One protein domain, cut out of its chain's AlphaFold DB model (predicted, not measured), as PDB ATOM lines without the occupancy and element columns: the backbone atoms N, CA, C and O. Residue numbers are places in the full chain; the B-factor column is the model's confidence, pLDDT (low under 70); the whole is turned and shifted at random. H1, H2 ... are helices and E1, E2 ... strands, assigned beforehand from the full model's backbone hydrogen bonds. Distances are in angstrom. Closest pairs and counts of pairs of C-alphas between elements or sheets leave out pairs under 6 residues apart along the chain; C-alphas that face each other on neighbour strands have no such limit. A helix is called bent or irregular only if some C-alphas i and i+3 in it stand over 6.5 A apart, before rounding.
ATOM      1  N   ILE A   2      29.664 -83.337  -4.738       93.38
ATOM      2  CA  ILE A   2      29.209 -82.781  -3.443       93.38
ATOM      3  C   ILE A   2      27.743 -82.317  -3.451       93.38
ATOM      4  O   ILE A   2      26.980 -82.669  -2.560       93.38
ATOM      5  N   ARG A   3      27.300 -81.621  -4.507       92.81
ATOM      6  CA  ARG A   3      25.886 -81.217  -4.646       92.81
ATOM      7  C   ARG A   3      24.917 -82.403  -4.742       92.81
ATOM      8  O   ARG A   3      23.788 -82.285  -4.283       92.81
ATOM      9  N   LEU A   4      25.349 -83.542  -5.296       92.00
ATOM     10  CA  LEU A   4      24.546 -84.770  -5.314       92.00
ATOM     11  C   LEU A   4      24.389 -85.324  -3.894       92.00
ATOM     12  O   LEU A   4      23.270 -85.615  -3.490       92.00
ATOM     13  N   ALA A   5      25.487 -85.407  -3.135       94.62
ATOM     14  CA  ALA A   5      25.462 -85.838  -1.738       94.62
ATOM     15  C   ALA A   5      24.553 -84.938  -0.886       94.62
ATOM     16  O   ALA A   5      23.716 -85.437  -0.139       94.62
ATOM     17  N   PHE A   6      24.651 -83.616  -1.062       95.88
ATOM     18  CA  PHE A   6      23.761 -82.664  -0.395       95.88
ATOM     19  C   PHE A   6      22.293 -82.889  -0.776       95.88
ATOM     20  O   PHE A   6      21.441 -82.995   0.097       95.88
ATOM     21  N   THR A   7      22.002 -83.043  -2.072       93.75
ATOM     22  CA  THR A   7      20.635 -83.301  -2.552       93.75
ATOM     23  C   THR A   7      20.066 -84.585  -1.938       93.75
ATOM     24  O   THR A   7      18.925 -84.594  -1.482       93.75
ATOM     25  N   TYR A   8      20.865 -85.656  -1.868       93.94
ATOM     26  CA  TYR A   8      20.455 -86.911  -1.236       93.94
ATOM     27  C   TYR A   8      20.179 -86.730   0.262       93.94
ATOM     28  O   TYR A   8      19.115 -87.140   0.731       93.94
ATOM     29  N   LYS A   9      21.075 -86.042   0.988       95.81
ATOM     30  CA  LYS A   9      20.892 -85.695   2.408       95.81
ATOM     31  C   LYS A   9      19.581 -84.946   2.648       95.81
ATOM     32  O   LYS A   9      18.840 -85.279   3.565       95.81
ATOM     33  N   SER A  10      19.290 -83.940   1.823       94.88
ATOM     34  CA  SER A  10      18.128 -83.062   1.996       94.88
ATOM     35  C   SER A  10      16.800 -83.693   1.585       94.88
ATOM     36  O   SER A  10      15.763 -83.296   2.110       94.88
ATOM     37  N   MET A  11      16.804 -84.630   0.632       94.69
ATOM     38  CA  MET A  11      15.569 -85.175   0.053       94.69
ATOM     39  C   MET A  11      15.248 -86.602   0.496       94.69
ATOM     40  O   MET A  11      14.078 -86.974   0.487       94.69
ATOM     41  N   ILE A  12      16.263 -87.407   0.820       94.44
ATOM     42  CA  ILE A  12      16.116 -88.855   0.995       94.44
ATOM     43  C   ILE A  12      16.514 -89.284   2.404       94.44
ATOM     44  O   ILE A  12      15.676 -89.788   3.147       94.44
ATOM     45  N   SER A  13      17.789 -89.130   2.772       94.94
ATOM     46  CA  SER A  13      18.309 -89.627   4.048       94.94
ATOM     47  C   SER A  13      19.676 -89.034   4.370       94.94
ATOM     48  O   SER A  13      20.510 -88.860   3.488       94.94
ATOM     49  N   ASP A  14      19.931 -88.811   5.656       95.38
ATOM     50  CA  ASP A  14      21.239 -88.427   6.201       95.38
ATOM     51  C   ASP A  14      22.097 -89.647   6.617       95.38
ATOM     52  O   ASP A  14      23.209 -89.505   7.120       95.38
ATOM     53  N   GLN A  15      21.577 -90.864   6.427       96.00
ATOM     54  CA  GLN A  15      22.259 -92.131   6.710       96.00
ATOM     55  C   GLN A  15      22.857 -92.703   5.420       96.00
ATOM     56  O   GLN A  15      22.272 -93.584   4.795       96.00
ATOM     57  N   PHE A  16      23.996 -92.159   4.997       96.25
ATOM     58  CA  PHE A  16      24.750 -92.645   3.840       96.25
ATOM     59  C   PHE A  16      26.231 -92.290   3.963       96.25
ATOM     60  O   PHE A  16      26.588 -91.322   4.644       96.25
ATOM     61  N   GLN A  17      27.059 -93.034   3.230       96.75
ATOM     62  CA  GLN A  17      28.475 -92.751   3.057       96.75
ATOM     63  C   GLN A  17      28.813 -92.673   1.565       96.75
ATOM     64  O   GLN A  17      28.492 -93.571   0.793       96.75
ATOM     65  N   PHE A  18      29.476 -91.596   1.158       95.69
ATOM     66  CA  PHE A  18      29.949 -91.380  -0.200       95.69
ATOM     67  C   PHE A  18      31.476 -91.347  -0.197       95.69
ATOM     68  O   PHE A  18      32.090 -90.440   0.366       95.69
ATOM     69  N   TYR A  19      32.092 -92.329  -0.844       95.44
ATOM     70  CA  TYR A  19      33.531 -92.360  -1.062       95.44
ATOM     71  C   TYR A  19      33.844 -91.707  -2.404       95.44
ATOM     72  O   TYR A  19      33.494 -92.228  -3.462       95.44
ATOM     73  N   LEU A  20      34.494 -90.545  -2.369       93.31
ATOM     74  CA  LEU A  20      35.050 -89.924  -3.562       93.31
ATOM     75  C   LEU A  20      36.478 -90.446  -3.739       93.31
ATOM     76  O   LEU A  20      37.429 -89.890  -3.184       93.31
ATOM     77  N   ALA A  21      36.582 -91.565  -4.455       89.94
ATOM     78  CA  ALA A  21      37.824 -92.296  -4.633       89.94
ATOM     79  C   ALA A  21      38.792 -91.571  -5.582       89.94
ATOM     80  O   ALA A  21      38.452 -91.264  -6.724       89.94
ATOM     81  N   GLY A  22      40.018 -91.362  -5.105       78.06
ATOM     82  CA  GLY A  22      41.154 -90.890  -5.887       78.06
ATOM     83  C   GLY A  22      41.374 -89.382  -5.826       78.06
ATOM     84  O   GLY A  22      40.674 -88.620  -6.472       78.06
ATOM     85  N   PHE A  23      42.425 -88.958  -5.126       70.25
ATOM     86  CA  PHE A  23      43.034 -87.625  -5.215       70.25
ATOM     87  C   PHE A  23      44.522 -87.760  -4.901       70.25
ATOM     88  O   PHE A  23      44.890 -87.992  -3.750       70.25
ATOM     89  N   ASN A  24      45.391 -87.630  -5.905       63.31
ATOM     90  CA  ASN A  24      46.834 -87.656  -5.658       63.31
ATOM     91  C   ASN A  24      47.624 -86.904  -6.729       63.31
ATOM     92  O   ASN A  24      48.361 -87.491  -7.518       63.31
ATOM     93  N   SER A  25      47.443 -85.591  -6.782       71.12
ATOM     94  CA  SER A  25      48.267 -84.746  -7.634       71.12
ATOM     95  C   SER A  25      48.389 -83.354  -7.018       71.12
ATOM     96  O   SER A  25      47.453 -82.859  -6.380       71.12
ATOM     97  N   LYS A  26      49.558 -82.720  -7.177       71.88
ATOM     98  CA  LYS A  26      49.781 -81.344  -6.697       71.88
ATOM     99  C   LYS A  26      48.927 -80.347  -7.478       71.88
ATOM    100  O   LYS A  26      48.492 -79.340  -6.932       71.88
ATOM    101  N   GLU A  27      48.651 -80.665  -8.736       78.75
ATOM    102  CA  GLU A  27      47.847 -79.882  -9.671       78.75
ATOM    103  C   GLU A  27      46.372 -79.817  -9.242       78.75
ATOM    104  O   GLU A  27      45.678 -78.856  -9.564       78.75
ATOM    105  N   LEU A  28      45.902 -80.797  -8.462       82.56
ATOM    106  CA  LEU A  28      44.531 -80.865  -7.955       82.56
ATOM    107  C   LEU A  28      44.359 -80.273  -6.547       82.56
ATOM    108  O   LEU A  28      43.258 -80.341  -6.002       82.56
ATOM    109  N   TYR A  29      45.397 -79.671  -5.950       84.44
ATOM    110  CA  TYR A  29      45.331 -79.144  -4.580       84.44
ATOM    111  C   TYR A  29      44.201 -78.120  -4.387       84.44
ATOM    112  O   TYR A  29      43.374 -78.280  -3.493       84.44
ATOM    113  N   LEU A  30      44.119 -77.109  -5.261       88.94
ATOM    114  CA  LEU A  30      43.083 -76.069  -5.175       88.94
ATOM    115  C   LEU A  30      41.679 -76.641  -5.379       88.94
ATOM    116  O   LEU A  30      40.730 -76.230  -4.717       88.94
ATOM    117  N   TYR A  31      41.552 -77.616  -6.280       88.94
ATOM    118  CA  TYR A  31      40.285 -78.300  -6.499       88.94
ATOM    119  C   TYR A  31      39.861 -79.082  -5.253       88.94
ATOM    120  O   TYR A  31      38.704 -79.009  -4.848       88.94
ATOM    121  N   ARG A  32      40.803 -79.766  -4.591       90.19
ATOM    122  CA  ARG A  32      40.531 -80.436  -3.321       90.19
ATOM    123  C   ARG A  32      40.105 -79.442  -2.243       90.19
ATOM    124  O   ARG A  32      39.093 -79.695  -1.604       90.19
ATOM    125  N   GLU A  33      40.814 -78.329  -2.054       92.12
ATOM    126  CA  GLU A  33      40.420 -77.317  -1.060       92.12
ATOM    127  C   GLU A  33      38.991 -76.812  -1.278       92.12
ATOM    128  O   GLU A  33      38.248 -76.639  -0.312       92.12
ATOM    129  N   GLU A  34      38.582 -76.620  -2.532       93.38
ATOM    130  CA  GLU A  34      37.213 -76.216  -2.841       93.38
ATOM    131  C   GLU A  34      36.198 -77.297  -2.451       93.38
ATOM    132  O   GLU A  34      35.190 -76.995  -1.817       93.38
ATOM    133  N   LEU A  35      36.479 -78.571  -2.743       93.69
ATOM    134  CA  LEU A  35      35.614 -79.669  -2.306       93.69
ATOM    135  C   LEU A  35      35.504 -79.729  -0.780       93.69
ATOM    136  O   LEU A  35      34.398 -79.870  -0.266       93.69
ATOM    137  N   GLU A  36      36.617 -79.579  -0.063       94.44
ATOM    138  CA  GLU A  36      36.646 -79.565   1.404       94.44
ATOM    139  C   GLU A  36      35.798 -78.404   1.963       94.44
ATOM    140  O   GLU A  36      34.988 -78.618   2.865       94.44
ATOM    141  N   ARG A  37      35.885 -77.200   1.375       96.50
ATOM    142  CA  ARG A  37      35.015 -76.064   1.742       96.50
ATOM    143  C   ARG A  37      33.543 -76.351   1.481       96.50
ATOM    144  O   ARG A  37      32.696 -75.998   2.298       96.50
ATOM    145  N   MET A  38      33.222 -76.996   0.360       96.69
ATOM    146  CA  MET A  38      31.848 -77.403   0.076       96.69
ATOM    147  C   MET A  38      31.347 -78.436   1.097       96.69
ATOM    148  O   MET A  38      30.179 -78.378   1.476       96.69
ATOM    149  N   LEU A  39      32.196 -79.361   1.564       97.12
ATOM    150  CA  LEU A  39      31.822 -80.313   2.616       97.12
ATOM    151  C   LEU A  39      31.448 -79.609   3.921       97.12
ATOM    152  O   LEU A  39      30.476 -80.015   4.555       97.12
ATOM    153  N   ASP A  40      32.180 -78.561   4.297       97.56
ATOM    154  CA  ASP A  40      31.858 -77.748   5.475       97.56
ATOM    155  C   ASP A  40      30.566 -76.957   5.276       97.56
ATOM    156  O   ASP A  40      29.673 -76.996   6.120       97.56
ATOM    157  N   PHE A  41      30.428 -76.287   4.130       97.25
ATOM    158  CA  PHE A  41      29.260 -75.463   3.823       97.25
ATOM    159  C   PHE A  41      27.945 -76.260   3.826       97.25
ATOM    160  O   PHE A  41      26.924 -75.764   4.298       97.25
ATOM    161  N   TYR A  42      27.964 -77.497   3.320       96.75
ATOM    162  CA  TYR A  42      26.784 -78.365   3.240       96.75
ATOM    163  C   TYR A  42      26.628 -79.334   4.430       96.75
ATOM    164  O   TYR A  42      25.716 -80.166   4.418       96.75
ATOM    165  N   ASP A  43      27.489 -79.245   5.453       97.06
ATOM    166  CA  ASP A  43      27.507 -80.151   6.615       97.06
ATOM    167  C   ASP A  43      27.607 -81.642   6.210       97.06
ATOM    168  O   ASP A  43      26.840 -82.503   6.635       97.06
ATOM    169  N   LEU A  44      28.538 -81.965   5.311       97.94
ATOM    170  CA  LEU A  44      28.686 -83.304   4.720       97.94
ATOM    171  C   LEU A  44      29.918 -84.071   5.209       97.94
ATOM    172  O   LEU A  44      30.172 -85.175   4.732       97.94
ATOM    173  N   ARG A  45      30.675 -83.536   6.173       96.19
ATOM    174  CA  ARG A  45      31.919 -84.147   6.688       96.19
ATOM    175  C   ARG A  45      31.746 -85.582   7.184       96.19
ATOM    176  O   ARG A  45      32.650 -86.393   7.026       96.19
ATOM    177  N   LYS A  46      30.588 -85.897   7.767       96.44
ATOM    178  CA  LYS A  46      30.264 -87.250   8.237       96.44
ATOM    179  C   LYS A  46      29.808 -88.192   7.120       96.44
ATOM    180  O   LYS A  46      29.844 -89.395   7.312       96.44
ATOM    181  N   ASN A  47      29.360 -87.648   5.988       97.75
ATOM    182  CA  ASN A  47      28.730 -88.406   4.909       97.75
ATOM    183  C   ASN A  47      29.650 -88.609   3.707       97.75
ATOM    184  O   ASN A  47      29.408 -89.507   2.912       97.75
ATOM    185  N   VAL A  48      30.662 -87.762   3.512       96.81
ATOM    186  CA  VAL A  48      31.514 -87.798   2.321       96.81
ATOM    187  C   VAL A  48      32.972 -87.889   2.732       96.81
ATOM    188  O   VAL A  48      33.482 -87.027   3.444       96.81
ATOM    189  N   LEU A  49      33.652 -88.917   2.228       95.12
ATOM    190  CA  LEU A  49      35.085 -89.106   2.390       95.12
ATOM    191  C   LEU A  49      35.774 -88.923   1.040       95.12
ATOM    192  O   LEU A  49      35.557 -89.704   0.116       95.12
ATOM    193  N   ILE A  50      36.625 -87.904   0.938       93.81
ATOM    194  CA  ILE A  50      37.530 -87.736  -0.199       93.81
ATOM    195  C   ILE A  50      38.786 -88.549   0.094       93.81
ATOM    196  O   ILE A  50      39.539 -88.225   1.016       93.81
ATOM    197  N   THR A  51      39.002 -89.625  -0.658       91.50
ATOM    198  CA  THR A  51      40.159 -90.491  -0.422       91.50
ATOM    199  C   THR A  51      41.424 -89.891  -1.033       91.50
ATOM    200  O   THR A  51      41.375 -89.018  -1.899       91.50
ATOM    201  N   GLY A  52      42.579 -90.396  -0.604       87.88
ATOM    202  CA  GLY A  52      43.825 -90.238  -1.351       87.88
ATOM    203  C   GLY A  52      43.936 -91.265  -2.479       87.88
ATOM    204  O   GLY A  52      42.934 -91.803  -2.958       87.88
ATOM    205  N   PHE A  53      45.172 -91.559  -2.875       89.31
ATOM    206  CA  PHE A  53      45.467 -92.760  -3.651       89.31
ATOM    207  C   PHE A  53      45.052 -94.003  -2.854       89.31
ATOM    208  O   PHE A  53      45.338 -94.080  -1.660       89.31
ATOM    209  N   LEU A  54      44.383 -94.940  -3.519       91.25
ATOM    210  CA  LEU A  54      43.984 -96.221  -2.949       91.25
ATOM    211  C   LEU A  54      44.859 -97.308  -3.563       91.25
ATOM    212  O   LEU A  54      45.097 -97.304  -4.770       91.25
TER     213      LEU A  54
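This is residues 2 to 54 of the 118 residues of the protein "Glycosyltransferases group 1" of Leptospira interrogans serovar Bataviae str. HAI135 (UniProt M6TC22). Two helices, H1 and the longer H2, run the same way and lie largely one beyond the other along the long axis, overlapping where the first residue of H1 comes near residues 35 to 39 of H2. A very small sheet of two parallel strands, E1 and E2, runs alongside this overlap, with Val 48 of E2 near both helices. The printed part has 53 residues, with two named helices and two named strands in the order H1, E1, H2, E2, and the sheet order is E1, E2; the class is mostly helix. It is only just compact, close to loose, with a radius of gyration of the C-alphas of 11.5 A, and its outline is elongated, spanning 35 by 22 by 15 A.

Find C-alpha 2 at (29.209, -82.781, -3.443); from there H1, residues 2 to 11, runs 14.3 A to C-alpha 11 at (15.569, -85.175, 0.053). Next comes E1, residues 18 to 20, 6.3 A long. H2, residues 26 to 41, begins at C-alpha 26 at (49.781, -81.344, -6.697) and is 23.8 A long. It is irregular: C-alphas 27 and 30 are 7.6 A apart. E2, residues 48 to 50, is 6.5 A long and ends at C-alpha 50 at (37.530, -87.736, -0.199).

Start with the sheet, where E1 and E2 are parallel neighbours at 17 degrees. Look at C-alphas 18 and 48, which face each other at 4.7 A. Across the pair, N 20 and O 49 are 2.8 A apart and N 49 and O 18 are 2.9 A apart, both within hydrogen-bond range. E1, H2 and E2 form a strand-helix-strand unit, two parallel neighbour strands with a helix between them along the chain, and its crossover is right-handed. The closest C-alphas of H2 and E2 are those of Leu 39 and Val 48, 7.5 A apart. Those of H1 and E2 are Ala 5 and Val 48, also 7.5 A apart. H1 and H2 only just touch, with 3 pairs of C-alphas within 8 A, and H2 does so with residues 35 to 39 alone; the closest C-alphas are those of Ile 2 and Met 38, 6.9 A apart. Their lines stand at a shallow tilt of 19 degrees, the same way. In H1 every O i to N i+4 pair is within hydrogen-bond range; in H2, 10 of 12 are.

The two C-alphas farthest apart are those of Ile 12 and Lys 26, at 35.3 A. The printed residues run from 2 to 54 without a cut. The link from E1 to H2 is tight, those from H1 to E1 and from H2 to E2 are short, and no link is long. The mean pLDDT of the printed part is 91.4; look at Asn 24, between E1 and H2, for the one printed residue under 70.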